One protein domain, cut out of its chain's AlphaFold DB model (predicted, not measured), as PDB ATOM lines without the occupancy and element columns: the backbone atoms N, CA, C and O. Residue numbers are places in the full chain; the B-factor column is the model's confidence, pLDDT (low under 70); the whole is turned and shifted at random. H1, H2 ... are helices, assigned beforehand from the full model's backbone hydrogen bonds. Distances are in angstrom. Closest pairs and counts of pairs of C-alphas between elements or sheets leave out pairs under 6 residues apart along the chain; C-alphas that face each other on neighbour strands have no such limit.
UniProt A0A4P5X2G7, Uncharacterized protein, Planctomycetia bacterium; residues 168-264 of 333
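AT A GLANCE: This is residues 168 to 264 of the 333 residues of an uncharacterized protein of Planctomycetia bacterium (UniProt A0A4P5X2G7). This domain has little regular structure: a compact body of wound loops, with two short helices, H2 and H1, next to each other at one side of it. Long stretches without a named element, residues 179 to 239 and 247 to 264, make up most of it. The printed part has 97 residues, with H1 then H2 and no named strand; its class is all helix, though the named elements hold only 11 residues. It is compact, with a radius of gyration of the C-alphas of 13.1 A, and spans 37 by 32 by 25 A.

HOW THE PARTS SIT: H2, residues 240 to 246, touches H1, residues 175 to 178; their closest C-alphas, those of Leu 240 and Leu 177, are 4.9 A apart. Short antiparallel pairings join residues 182 to 183 with 226 to 227, and 197 to 198 with 253 to 254. In H2 every O i to N i+4 pair is within hydrogen-bond range; H1 is too short for such a pair.

IN THESE COORDINATES: H2 is 9.9 A long, from C-alpha 240 at (139.628, 112.861, 226.915) to C-alpha 246 at (141.638, 115.576, 236.182). H1, 5.4 A long, begins at C-alpha 175 at (140.810, 105.071, 222.288).

THE WHOLE: The C-alphas farthest apart, of Gly 247 and Thr 264, are 40.4 A apart. The printed part has no cut, and the link from H1 to H2 is long, with 61 residues. Residues 184 to 190 and residue 263 have pLDDT under 70.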
ATOM      1  N   GLU A 168     139.561 106.010 215.860       90.06
ATOM      2  CA  GLU A 168     140.400 105.067 216.597       90.06
ATOM      3  C   GLU A 168     139.585 104.301 217.650       90.06
ATOM      4  O   GLU A 168     139.124 104.859 218.658       90.06
ATOM      5  N   ARG A 169     139.413 102.998 217.414       92.31
ATOM      6  CA  ARG A 169     138.683 102.085 218.296       92.31
ATOM      7  C   ARG A 169     139.424 100.763 218.466       92.31
ATOM      8  O   ARG A 169     139.933 100.210 217.499       92.31
ATOM      9  N   HIS A 170     139.376 100.225 219.678       91.06
ATOM     10  CA  HIS A 170     139.849  98.887 220.026       91.06
ATOM     11  C   HIS A 170     138.720  98.152 220.751       91.06
ATOM     12  O   HIS A 170     138.113  98.714 221.659       91.06
ATOM     13  N   GLU A 171     138.361  96.949 220.295       90.56
ATOM     14  CA  GLU A 171     137.233  96.158 220.835       90.56
ATOM     15  C   GLU A 171     135.905  96.948 220.963       90.56
ATOM     16  O   GLU A 171     135.093  96.738 221.858       90.56
ATOM     17  N   GLY A 172     135.681  97.917 220.067       89.31
ATOM     18  CA  GLY A 172     134.515  98.811 220.091       89.31
ATOM     19  C   GLY A 172     134.605 100.000 221.065       89.31
ATOM     20  O   GLY A 172     133.805 100.930 220.939       89.31
ATOM     21  N   ARG A 173     135.595 100.039 221.968       89.62
ATOM     22  CA  ARG A 173     135.929 101.195 222.824       89.62
ATOM     23  C   ARG A 173     136.697 102.240 222.010       89.62
ATOM     24  O   ARG A 173     137.651 101.906 221.316       89.62
ATOM     25  N   SER A 174     136.304 103.511 222.104       92.94
ATOM     26  CA  SER A 174     137.070 104.623 221.517       92.94
ATOM     27  C   SER A 174     138.341 104.883 222.328       92.94
ATOM     28  O   SER A 174     138.255 105.123 223.535       92.94
ATOM     29  N   ILE A 175     139.497 104.856 221.659       92.06
ATOM     30  CA  ILE A 175     140.810 105.071 222.288       92.06
ATOM     31  C   ILE A 175     140.963 106.551 222.657       92.06
ATOM     32  O   ILE A 175     141.265 106.866 223.801       92.06
ATOM     33  N   VAL A 176     140.629 107.466 221.739       92.75
ATOM     34  CA  VAL A 176     140.639 108.923 221.985       92.75
ATOM     35  C   VAL A 176     139.832 109.290 223.236       92.75
ATOM     36  O   VAL A 176     140.292 110.037 224.095       92.75
ATOM     37  N   LEU A 177     138.622 108.745 223.381       94.62
ATOM     38  CA  LEU A 177     137.722 109.111 224.475       94.62
ATOM     39  C   LEU A 177     138.139 108.530 225.838       94.62
ATOM     40  O   LEU A 177     138.038 109.223 226.851       94.62
ATOM     41  N   TYR A 178     138.560 107.263 225.868       93.94
ATOM     42  CA  TYR A 178     138.768 106.491 227.103       93.94
ATOM     43  C   TYR A 178     140.237 106.165 227.410       93.94
ATOM     44  O   TYR A 178     140.495 105.441 228.374       93.94
ATOM     45  N   GLY A 179     141.171 106.616 226.576       93.19
ATOM     46  CA  GLY A 179     142.575 106.235 226.646       93.19
ATOM     47  C   GLY A 179     142.779 104.764 226.298       93.19
ATOM     48  O   GLY A 179     141.832 104.018 226.001       93.19
ATOM     49  N   GLU A 180     144.030 104.334 226.375       92.38
ATOM     50  CA  GLU A 180     144.360 102.922 226.228       92.38
ATOM     51  C   GLU A 180     143.793 102.087 227.382       92.38
ATOM     52  O   GLU A 180     143.840 102.501 228.552       92.38
ATOM     53  N   PRO A 181     143.214 100.912 227.068       90.62
ATOM     54  CA  PRO A 181     142.592 100.065 228.065       90.62
ATOM     55  C   PRO A 181     143.639  99.467 229.006       90.62
ATOM     56  O   PRO A 181     144.708  99.009 228.598       90.62
ATOM     57  N   THR A 182     143.284  99.436 230.287       88.06
ATOM     58  CA  THR A 182     144.024  98.705 231.309       88.06
ATOM     59  C   THR A 182     143.938  97.212 231.019       88.06
ATOM     60  O   THR A 182     142.858  96.677 230.766       88.06
ATOM     61  N   SER A 183     145.077  96.526 231.061       82.50
ATOM     62  CA  SER A 183     145.118  95.074 230.936       82.50
ATOM     63  C   SER A 183     145.350  94.421 232.294       82.50
ATOM     64  O   SER A 183     146.081  94.931 233.142       82.50
ATOM     65  N   ARG A 184     144.747  93.249 232.501       69.25
ATOM     66  CA  ARG A 184     145.102  92.348 233.613       69.25
ATOM     67  C   ARG A 184     146.178  91.344 233.212       69.25
ATOM     68  O   ARG A 184     146.870  90.804 234.073       69.25
ATOM     69  N   GLU A 185     146.313  91.102 231.914       66.38
ATOM     70  CA  GLU A 185     147.217  90.117 231.340       66.38
ATOM     71  C   GLU A 185     148.343  90.852 230.617       66.38
ATOM     72  O   GLU A 185     148.133  91.761 229.818       66.38
ATOM     73  N   SER A 186     149.579  90.523 230.980       55.06
ATOM     74  CA  SER A 186     150.756  91.316 230.622       55.06
ATOM     75  C   SER A 186     151.258  91.005 229.204       55.06
ATOM     76  O   SER A 186     152.407  90.569 229.049       55.06
ATOM     77  N   GLU A 187     150.389  91.138 228.209       58.12
ATOM     78  CA  GLU A 187     150.676  90.810 226.813       58.12
ATOM     79  C   GLU A 187     151.534  91.900 226.143       58.12
ATOM     80  O   GLU A 187     151.410  93.082 226.438       58.12
ATOM     81  N   THR A 188     152.477  91.435 225.317       56.25
ATOM     82  CA  THR A 188     153.314  92.158 224.335       56.25
ATOM     83  C   THR A 188     153.776  93.601 224.610       56.25
ATOM     84  O   THR A 188     153.016  94.552 224.505       56.25
ATOM     85  N   ALA A 189     155.102  93.745 224.761       57.12
ATOM     86  CA  ALA A 189     155.927  94.953 224.562       57.12
ATOM     87  C   ALA A 189     155.690  96.203 225.439       57.12
ATOM     88  O   ALA A 189     156.673  96.883 225.730       57.12
ATOM     89  N   ALA A 190     154.469  96.479 225.902       69.00
ATOM     90  CA  ALA A 190     154.145  97.695 226.644       69.00
ATOM     91  C   ALA A 190     155.011  97.886 227.907       69.00
ATOM     92  O   ALA A 190     155.304  96.936 228.656       69.00
ATOM     93  N   ASN A 191     155.378  99.142 228.164       81.00
ATOM     94  CA  ASN A 191     156.000  99.557 229.418       81.00
ATOM     95  C   ASN A 191     155.020  99.399 230.594       81.00
ATOM     96  O   ASN A 191     153.813  99.242 230.422       81.00
ATOM     97  N   LEU A 192     155.533  99.459 231.823       85.25
ATOM     98  CA  LEU A 192     154.663  99.642 232.987       85.25
ATOM     99  C   LEU A 192     154.379 101.134 233.136       85.25
ATOM    100  O   LEU A 192     155.316 101.913 233.319       85.25
ATOM    101  N   ALA A 193     153.108 101.512 233.043       88.50
ATOM    102  CA  ALA A 193     152.635 102.864 233.310       88.50
ATOM    103  C   ALA A 193     152.141 102.980 234.760       88.50
ATOM    104  O   ALA A 193     151.906 101.973 235.431       88.50
ATOM    105  N   ASN A 194     151.936 104.201 235.235       90.94
ATOM    106  CA  ASN A 194     151.024 104.471 236.341       90.94
ATOM    107  C   ASN A 194     149.677 104.991 235.806       90.94
ATOM    108  O   ASN A 194     149.491 105.193 234.604       90.94
ATOM    109  N   GLU A 195     148.715 105.179 236.702       92.75
ATOM    110  CA  GLU A 195     147.485 105.904 236.378       92.75
ATOM    111  C   GLU A 195     147.767 107.370 236.044       92.75
ATOM    112  O   GLU A 195     148.710 107.962 236.567       92.75
ATOM    113  N   ALA A 196     146.924 107.967 235.196       93.75
ATOM    114  CA  ALA A 196     147.025 109.382 234.865       93.75
ATOM    115  C   ALA A 196     146.786 110.238 236.121       93.75
ATOM    116  O   ALA A 196     145.766 110.086 236.802       93.75
ATOM    117  N   TRP A 197     147.720 111.139 236.417       94.06
ATOM    118  CA  TRP A 197     147.677 112.024 237.581       94.06
ATOM    119  C   TRP A 197     148.045 113.455 237.187       94.06
ATOM    120  O   TRP A 197     148.713 113.686 236.178       94.06
ATOM    121  N   PHE A 198     147.560 114.418 237.964       91.75
ATOM    122  CA  PHE A 198     147.905 115.827 237.821       91.75
ATOM    123  C   PHE A 198     148.975 116.181 238.858       91.75
ATOM    124  O   PHE A 198     148.699 116.165 240.053       91.75
ATOM    125  N   ASP A 199     150.168 116.517 238.368       90.38
ATOM    126  CA  ASP A 199     151.287 117.051 239.148       90.38
ATOM    127  C   ASP A 199     150.991 118.494 239.596       90.38
ATOM    128  O   ASP A 199     151.086 119.437 238.800       90.38
ATOM    129  N   VAL A 200     150.533 118.661 240.844       88.62
ATOM    130  CA  VAL A 200     150.013 119.945 241.346       88.62
ATOM    131  C   VAL A 200     151.127 120.952 241.642       88.62
ATOM    132  O   VAL A 200     150.910 122.154 241.457       88.62
ATOM    133  N   ASP A 201     152.296 120.492 242.097       89.19
ATOM    134  CA  ASP A 201     153.434 121.351 242.455       89.19
ATOM    135  C   ASP A 201     154.540 121.400 241.379       89.19
ATOM    136  O   ASP A 201     155.381 122.303 241.408       89.19
ATOM    137  N   GLY A 202     154.497 120.496 240.394       87.62
ATOM    138  CA  GLY A 202     155.439 120.421 239.279       87.62
ATOM    139  C   GLY A 202     156.739 119.685 239.612       87.62
ATOM    140  O   GLY A 202     157.740 119.896 238.920       87.62
ATOM    141  N   ASN A 203     156.776 118.878 240.680       89.12
ATOM    142  CA  ASN A 203     157.999 118.209 241.133       89.12
ATOM    143  C   ASN A 203     158.311 116.887 240.389       89.12
ATOM    144  O   ASN A 203     159.406 116.331 240.549       89.12
ATOM    145  N   GLY A 204     157.387 116.395 239.552       88.62
ATOM    146  CA  GLY A 204     157.530 115.171 238.760       88.62
ATOM    147  C   GLY A 204     157.320 113.863 239.534       88.62
ATOM    148  O   GLY A 204     157.556 112.782 238.983       88.62
ATOM    149  N   GLN A 205     156.894 113.925 240.798       90.69
ATOM    150  CA  GLN A 205     156.620 112.776 241.663       90.69
ATOM    151  C   GLN A 205     155.201 112.854 242.223       90.69
ATOM    152  O   GLN A 205     154.808 113.850 242.811       90.69
ATOM    153  N   ARG A 206     154.453 111.754 242.107       91.94
ATOM    154  CA  ARG A 206     153.092 111.673 242.643       91.94
ATOM    155  C   ARG A 206     153.098 111.662 244.174       91.94
ATOM    156  O   ARG A 206     153.612 110.716 244.784       91.94
ATOM    157  N   GLU A 207     152.421 112.635 244.769       93.38
ATOM    158  CA  GLU A 207     152.100 112.743 246.192       93.38
ATOM    159  C   GLU A 207     150.673 112.250 246.507       93.38
ATOM    160  O   GLU A 207     149.865 111.966 245.622       93.38
ATOM    161  N   ASP A 208     150.328 112.125 247.794       91.69
ATOM    162  CA  ASP A 208     148.972 111.725 248.212       91.69
ATOM    163  C   ASP A 208     147.909 112.818 248.015       91.69
ATOM    164  O   ASP A 208     146.716 112.511 247.987       91.69
ATOM    165  N   SER A 209     148.328 114.073 247.846       91.56
ATOM    166  CA  SER A 209     147.473 115.210 247.486       91.56
ATOM    167  C   SER A 209     147.103 115.270 246.003       91.56
ATOM    168  O   SER A 209     146.127 115.944 245.668       91.56
ATOM    169  N   ASP A 210     147.844 114.587 245.128       92.88
ATOM    170  CA  ASP A 210     147.669 114.734 243.686       92.88
ATOM    171  C   ASP A 210     146.405 114.022 243.180       92.88
ATOM    172  O   ASP A 210     146.210 112.820 243.428       92.88
ATOM    173  N   PRO A 211     145.533 114.723 242.429       92.38
ATOM    174  CA  PRO A 211     144.401 114.099 241.763       92.38
ATOM    175  C   PRO A 211     144.872 113.058 240.746       92.38
ATOM    176  O   PRO A 211     145.739 113.323 239.917       92.38
ATOM    177  N   TYR A 212     144.241 111.886 240.764       94.50
ATOM    178  CA  TYR A 212     144.491 110.810 239.806       94.50
ATOM    179  C   TYR A 212     143.179 110.230 239.259       94.50
ATOM    180  O   TYR A 212     142.122 110.329 239.901       94.50
ATOM    181  N   PHE A 213     143.256 109.622 238.076       94.44
ATOM    182  CA  PHE A 213     142.156 108.907 237.439       94.44
ATOM    183  C   PHE A 213     142.267 107.400 237.705       94.44
ATOM    184  O   PHE A 213     143.137 106.723 237.161       94.44
ATOM    185  N   ASP A 214     141.357 106.892 238.537       93.50
ATOM    186  CA  ASP A 214     141.216 105.470 238.875       93.50
ATOM    187  C   ASP A 214     140.803 104.673 237.623       93.50
ATOM    188  O   ASP A 214     139.640 104.661 237.210       93.50
ATOM    189  N   SER A 215     141.804 104.087 236.972       90.38
ATOM    190  CA  SER A 215     141.739 103.482 235.640       90.38
ATOM    191  C   SER A 215     141.396 101.993 235.698       90.38
ATOM    192  O   SER A 215     140.871 101.440 234.726       90.38
ATOM    193  N   ASP A 216     141.712 101.331 236.815       89.25
ATOM    194  CA  ASP A 216     141.404  99.914 237.050       89.25
ATOM    195  C   ASP A 216     140.180  99.686 237.967       89.25
ATOM    196  O   ASP A 216     139.635  98.575 237.999       89.25
ATOM    197  N   GLY A 217     139.692 100.741 238.630       90.81
ATOM    198  CA  GLY A 217     138.497 100.744 239.472       90.81
ATOM    199  C   GLY A 217     138.729 100.245 240.900       90.81
ATOM    200  O   GLY A 217     137.763  99.840 241.554       90.81
ATOM    201  N   ASN A 218     139.976 100.201 241.386       91.25
ATOM    202  CA  ASN A 218     140.299  99.674 242.716       91.25
ATOM    203  C   ASN A 218     140.129 100.689 243.867       91.25
ATOM    204  O   ASN A 218     140.139 100.283 245.034       91.25
ATOM    205  N   GLY A 219     139.937 101.980 243.570       91.75
ATOM    206  CA  GLY A 219     139.743 103.040 244.566       91.75
ATOM    207  C   GLY A 219     141.026 103.637 245.156       91.75
ATOM    208  O   GLY A 219     140.936 104.492 246.036       91.75
ATOM    209  N   THR A 220     142.208 103.222 244.692       93.06
ATOM    210  CA  THR A 220     143.537 103.698 245.127       93.06
ATOM    211  C   THR A 220     144.451 103.928 243.918       93.06
ATOM    212  O   THR A 220     144.121 103.494 242.823       93.06
ATOM    213  N   PHE A 221     145.567 104.646 244.087       93.62
ATOM    214  CA  PHE A 221     146.469 104.952 242.970       93.62
ATOM    215  C   PHE A 221     147.337 103.747 242.574       93.62
ATOM    216  O   PHE A 221     148.199 103.311 243.347       93.62
ATOM    217  N   THR A 222     147.181 103.257 241.344       93.00
ATOM    218  CA  THR A 222     147.996 102.159 240.805       93.00
ATOM    219  C   THR A 222     149.278 102.683 240.150       93.00
ATOM    220  O   THR A 222     149.294 103.175 239.021       93.00
ATOM    221  N   LYS A 223     150.408 102.514 240.853       91.12
ATOM    222  CA  LYS A 223     151.756 102.856 240.352       91.12
ATOM    223  C   LYS A 223     152.273 101.919 239.248       91.12
ATOM    224  O   LYS A 223     153.183 102.297 238.518       91.12
ATOM    225  N   GLU A 224     151.756 100.694 239.170       89.69
ATOM    226  CA  GLU A 224     152.221  99.654 238.241       89.69
ATOM    227  C   GLU A 224     151.037  99.047 237.486       89.69
ATOM    228  O   GLU A 224     150.555  97.957 237.797       89.69
ATOM    229  N   LEU A 225     150.557  99.798 236.502       88.94
ATOM    230  CA  LEU A 225     149.428  99.469 235.652       88.94
ATOM    231  C   LEU A 225     149.935  98.870 234.334       88.94
ATOM    232  O   LEU A 225     150.793  99.443 233.657       88.94
ATOM    233  N   TYR A 226     149.389  97.715 233.958       87.12
ATOM    234  CA  TYR A 226     149.533  97.203 232.597       87.12
ATOM    235  C   TYR A 226     148.466  97.856 231.716       87.12
ATOM    236  O   TYR A 226     147.307  97.981 232.115       87.12
ATOM    237  N   TYR A 227     148.845  98.230 230.502       89.06
ATOM    238  CA  TYR A 227     147.944  98.732 229.473       89.06
ATOM    239  C   TYR A 227     148.261  98.032 228.150       89.06
ATOM    240  O   TYR A 227     149.320  97.415 228.008       89.06
ATOM    241  N   LEU A 228     147.322  98.086 227.211       88.31
ATOM    242  CA  LEU A 228     147.567  97.687 225.829       88.31
ATOM    243  C   LEU A 228     148.116  98.904 225.083       88.31
ATOM    244  O   LEU A 228     147.392  99.877 224.905       88.31
ATOM    245  N   ASP A 229     149.388  98.831 224.702       89.00
ATOM    246  CA  ASP A 229     150.073  99.781 223.822       89.00
ATOM    247  C   ASP A 229     149.643  99.477 222.378       89.00
ATOM    248  O   ASP A 229     150.002  98.435 221.818       89.00
ATOM    249  N   LEU A 230     148.755 100.311 221.831       89.50
ATOM    250  CA  LEU A 230     148.029 100.022 220.589       89.50
ATOM    251  C   LEU A 230     148.694 100.610 219.340       89.50
ATOM    252  O   LEU A 230     148.358 100.187 218.230       89.50
ATOM    253  N   ASP A 231     149.618 101.558 219.502       87.75
ATOM    254  CA  ASP A 231     150.417 102.140 218.416       87.75
ATOM    255  C   ASP A 231     151.905 101.744 218.453       87.75
ATOM    256  O   ASP A 231     152.624 102.004 217.484       87.75
ATOM    257  N   ALA A 232     152.331 101.040 219.508       88.12
ATOM    258  CA  ALA A 232     153.702 100.618 219.784       88.12
ATOM    259  C   ALA A 232     154.689 101.783 220.012       88.12
ATOM    260  O   ALA A 232     155.886 101.632 219.736       88.12
ATOM    261  N   ASP A 233     154.223 102.933 220.523       86.94
ATOM    262  CA  ASP A 233     155.086 104.075 220.874       86.94
ATOM    263  C   ASP A 233     155.780 103.934 222.251       86.94
ATOM    264  O   ASP A 233     156.708 104.691 222.573       86.94
ATOM    265  N   GLY A 234     155.393 102.931 223.051       84.88
ATOM    266  CA  GLY A 234     155.963 102.652 224.371       84.88
ATOM    267  C   GLY A 234     155.438 103.553 225.494       84.88
ATOM    268  O   GLY A 234     156.015 103.558 226.591       84.88
ATOM    269  N   ARG A 235     154.382 104.329 225.249       87.00
ATOM    270  CA  ARG A 235     153.724 105.243 226.197       87.00
ATOM    271  C   ARG A 235     152.248 104.881 226.296       87.00
ATOM    272  O   ARG A 235     151.734 104.122 225.493       87.00
ATOM    273  N   ARG A 236     151.576 105.384 227.334       90.50
ATOM    274  CA  ARG A 236     150.134 105.191 227.505       90.50
ATOM    275  C   ARG A 236     149.394 106.410 226.967       90.50
ATOM    276  O   ARG A 236     149.579 107.510 227.493       90.50
ATOM    277  N   ARG A 237     148.506 106.223 225.993       91.44
ATOM    278  CA  ARG A 237     147.600 107.281 225.514       91.44
ATOM    279  C   ARG A 237     146.529 107.588 226.568       91.44
ATOM    280  O   ARG A 237     145.747 106.712 226.945       91.44
ATOM    281  N   VAL A 238     146.475 108.845 227.012       94.25
ATOM    282  CA  VAL A 238     145.490 109.356 227.984       94.25
ATOM    283  C   VAL A 238     144.235 109.859 227.269       94.25
ATOM    284  O   VAL A 238     144.318 110.713 226.385       94.25
ATOM    285  N   GLY A 239     143.068 109.365 227.677       94.88
ATOM    286  CA  GLY A 239     141.778 109.695 227.072       94.88
ATOM    287  C   GLY A 239     141.205 111.050 227.475       94.88
ATOM    288  O   GLY A 239     141.463 111.559 228.567       94.88
ATOM    289  N   LEU A 240     140.323 111.597 226.633       95.69
ATOM    290  CA  LEU A 240     139.628 112.861 226.915       95.69
ATOM    291  C   LEU A 240     138.803 112.823 228.214       95.69
ATOM    292  O   LEU A 240     138.693 113.844 228.888       95.69
ATOM    293  N   LEU A 241     138.236 111.669 228.593       96.06
ATOM    294  CA  LEU A 241     137.541 111.528 229.880       96.06
ATOM    295  C   LEU A 241     138.500 111.605 231.074       96.06
ATOM    296  O   LEU A 241     138.143 112.195 232.085       96.06
ATOM    297  N   GLU A 242     139.717 111.069 230.956       95.50
ATOM    298  CA  GLU A 242     140.728 111.159 232.017       95.50
ATOM    299  C   GLU A 242     141.174 112.618 232.193       95.50
ATOM    300  O   GLU A 242     141.132 113.146 233.304       95.50
ATOM    301  N   LYS A 243     141.485 113.300 231.079       95.44
ATOM    302  CA  LYS A 243     141.812 114.740 231.035       95.44
ATOM    303  C   LYS A 243     140.710 115.597 231.667       95.44
ATOM    304  O   LYS A 243     140.965 116.417 232.551       95.44
ATOM    305  N   TYR A 244     139.459 115.347 231.275       95.94
ATOM    306  CA  TYR A 244     138.281 116.010 231.829       95.94
ATOM    307  C   TYR A 244     138.119 115.786 233.339       95.94
ATOM    308  O   TYR A 244     137.862 116.739 234.077       95.94
ATOM    309  N   THR A 245     138.285 114.550 233.818       94.69
ATOM    310  CA  THR A 245     138.154 114.219 235.245       94.69
ATOM    311  C   THR A 245     139.289 114.791 236.097       94.69
ATOM    312  O   THR A 245     139.052 115.168 237.244       94.69
ATOM    313  N   LEU A 246     140.499 114.907 235.542       93.44
ATOM    314  CA  LEU A 246     141.638 115.576 236.182       93.44
ATOM    315  C   LEU A 246     141.562 117.112 236.099       93.44
ATOM    316  O   LEU A 246     142.310 117.798 236.791       93.44
ATOM    317  N   GLY A 247     140.685 117.664 235.253       92.44
ATOM    318  CA  GLY A 247     140.625 119.101 234.974       92.44
ATOM    319  C   GLY A 247     141.886 119.640 234.290       92.44
ATOM    320  O   GLY A 247     142.182 120.830 234.406       92.44
ATOM    321  N   ARG A 248     142.657 118.773 233.621       91.50
ATOM    322  CA  ARG A 248     143.916 119.098 232.938       91.50
ATOM    323  C   ARG A 248     143.936 118.424 231.577       91.50
ATOM    324  O   ARG A 248     143.683 117.233 231.459       91.50
ATOM    325  N   TRP A 249     144.227 119.213 230.553       92.25
ATOM    326  CA  TRP A 249     144.164 118.799 229.147       92.25
ATOM    327  C   TRP A 249     145.516 118.899 228.438       92.25
ATOM    328  O   TRP A 249     145.667 118.445 227.307       92.25
ATOM    329  N   ASP A 250     146.483 119.493 229.127       86.56
ATOM    330  CA  ASP A 250     147.852 119.740 228.719       86.56
ATOM    331  C   ASP A 250     148.814 118.656 229.238       86.56
ATOM    332  O   ASP A 250     148.421 117.701 229.912       86.56
ATOM    333  N   LEU A 251     150.107 118.828 228.951       76.06
ATOM    334  CA  LEU A 251     151.184 117.896 229.313       76.06
ATOM    335  C   LEU A 251     151.397 117.711 230.832       76.06
ATOM    336  O   LEU A 251     152.192 116.866 231.228       76.06
ATOM    337  N   ALA A 252     150.693 118.470 231.678       71.44
ATOM    338  CA  ALA A 252     150.684 118.289 233.130       71.44
ATOM    339  C   ALA A 252     149.874 117.063 233.597       71.44
ATOM    340  O   ALA A 252     149.937 116.707 234.775       71.44
ATOM    341  N   VAL A 253     149.121 116.408 232.701       79.44
ATOM    342  CA  VAL A 253     148.647 115.041 232.954       79.44
ATOM    343  C   VAL A 253     149.811 114.085 232.735       79.44
ATOM    344  O   VAL A 253     150.108 113.668 231.613       79.44
ATOM    345  N   ALA A 254     150.486 113.751 233.827       83.06
ATOM    346  CA  ALA A 254     151.642 112.883 233.801       83.06
ATOM    347  C   ALA A 254     151.215 111.409 233.761       83.06
ATOM    348  O   ALA A 254     150.353 110.959 234.519       83.06
ATOM    349  N   VAL A 255     151.893 110.635 232.913       84.69
ATOM    350  CA  VAL A 255     151.956 109.175 233.025       84.69
ATOM    351  C   VAL A 255     153.425 108.779 233.083       84.69
ATOM    352  O   VAL A 255     154.166 108.903 232.109       84.69
ATOM    353  N   GLY A 256     153.854 108.314 234.252       84.94
ATOM    354  CA  GLY A 256     155.182 107.761 234.454       84.94
ATOM    355  C   GLY A 256     155.255 106.369 233.844       84.94
ATOM    356  O   GLY A 256     154.664 105.432 234.380       84.94
ATOM    357  N   SER A 257     155.991 106.228 232.744       85.19
ATOM    358  CA  SER A 257     156.351 104.929 232.185       85.19
ATOM    359  C   SER A 257     157.709 104.465 232.712       85.19
ATOM    360  O   SER A 257     158.591 105.256 233.055       85.19
ATOM    361  N   ARG A 258     157.892 103.151 232.777       86.00
ATOM    362  CA  ARG A 258     159.185 102.529 233.059       86.00
ATOM    363  C   ARG A 258     159.320 101.216 232.305       86.00
ATOM    364  O   ARG A 258     158.327 100.525 232.064       86.00
ATOM    365  N   GLU A 259     160.561 100.834 232.034       83.38
ATOM    366  CA  GLU A 259     160.852  99.536 231.441       83.38
ATOM    367  C   GLU A 259     160.344  98.408 232.349       83.38
ATOM    368  O   GLU A 259     160.473  98.422 233.581       83.38
ATOM    369  N   ARG A 260     159.721  97.414 231.722       77.50
ATOM    370  CA  ARG A 260     159.214  96.232 232.405       77.50
ATOM    371  C   ARG A 260     160.387  95.373 232.904       77.50
ATOM    372  O   ARG A 260     161.272  95.054 232.114       77.50
ATOM    373  N   PRO A 261     160.374  94.892 234.164       77.94
ATOM    374  CA  PRO A 261     161.333  93.890 234.610       77.94
ATOM    375  C   PRO A 261     161.266  92.652 233.709       77.94
ATOM    376  O   PRO A 261     160.227  91.988 233.617       77.94
ATOM    377  N   ASP A 262     162.375  92.363 233.034       75.12
ATOM    378  CA  ASP A 262     162.525  91.225 232.134       75.12
ATOM    379  C   ASP A 262     162.256  89.916 232.892       75.12
ATOM    380  O   ASP A 262     163.078  89.454 233.684       75.12
ATOM    381  N   ARG A 263     161.090  89.306 232.644       67.19
ATOM    382  CA  ARG A 263     160.677  88.058 233.307       67.19
ATOM    383  C   ARG A 263     161.543  86.853 232.914       67.19
ATOM    384  O   ARG A 263     161.471  85.833 233.595       67.19
ATOM    385  N   THR A 264     162.338  86.945 231.843       73.25
ATOM    386  CA  THR A 264     163.271  85.883 231.425       73.25
ATOM    387  C   THR A 264     164.602  85.958 232.173       73.25
ATOM    388  O   THR A 264     165.224  84.922 232.424       73.25
TER     389      THR A 264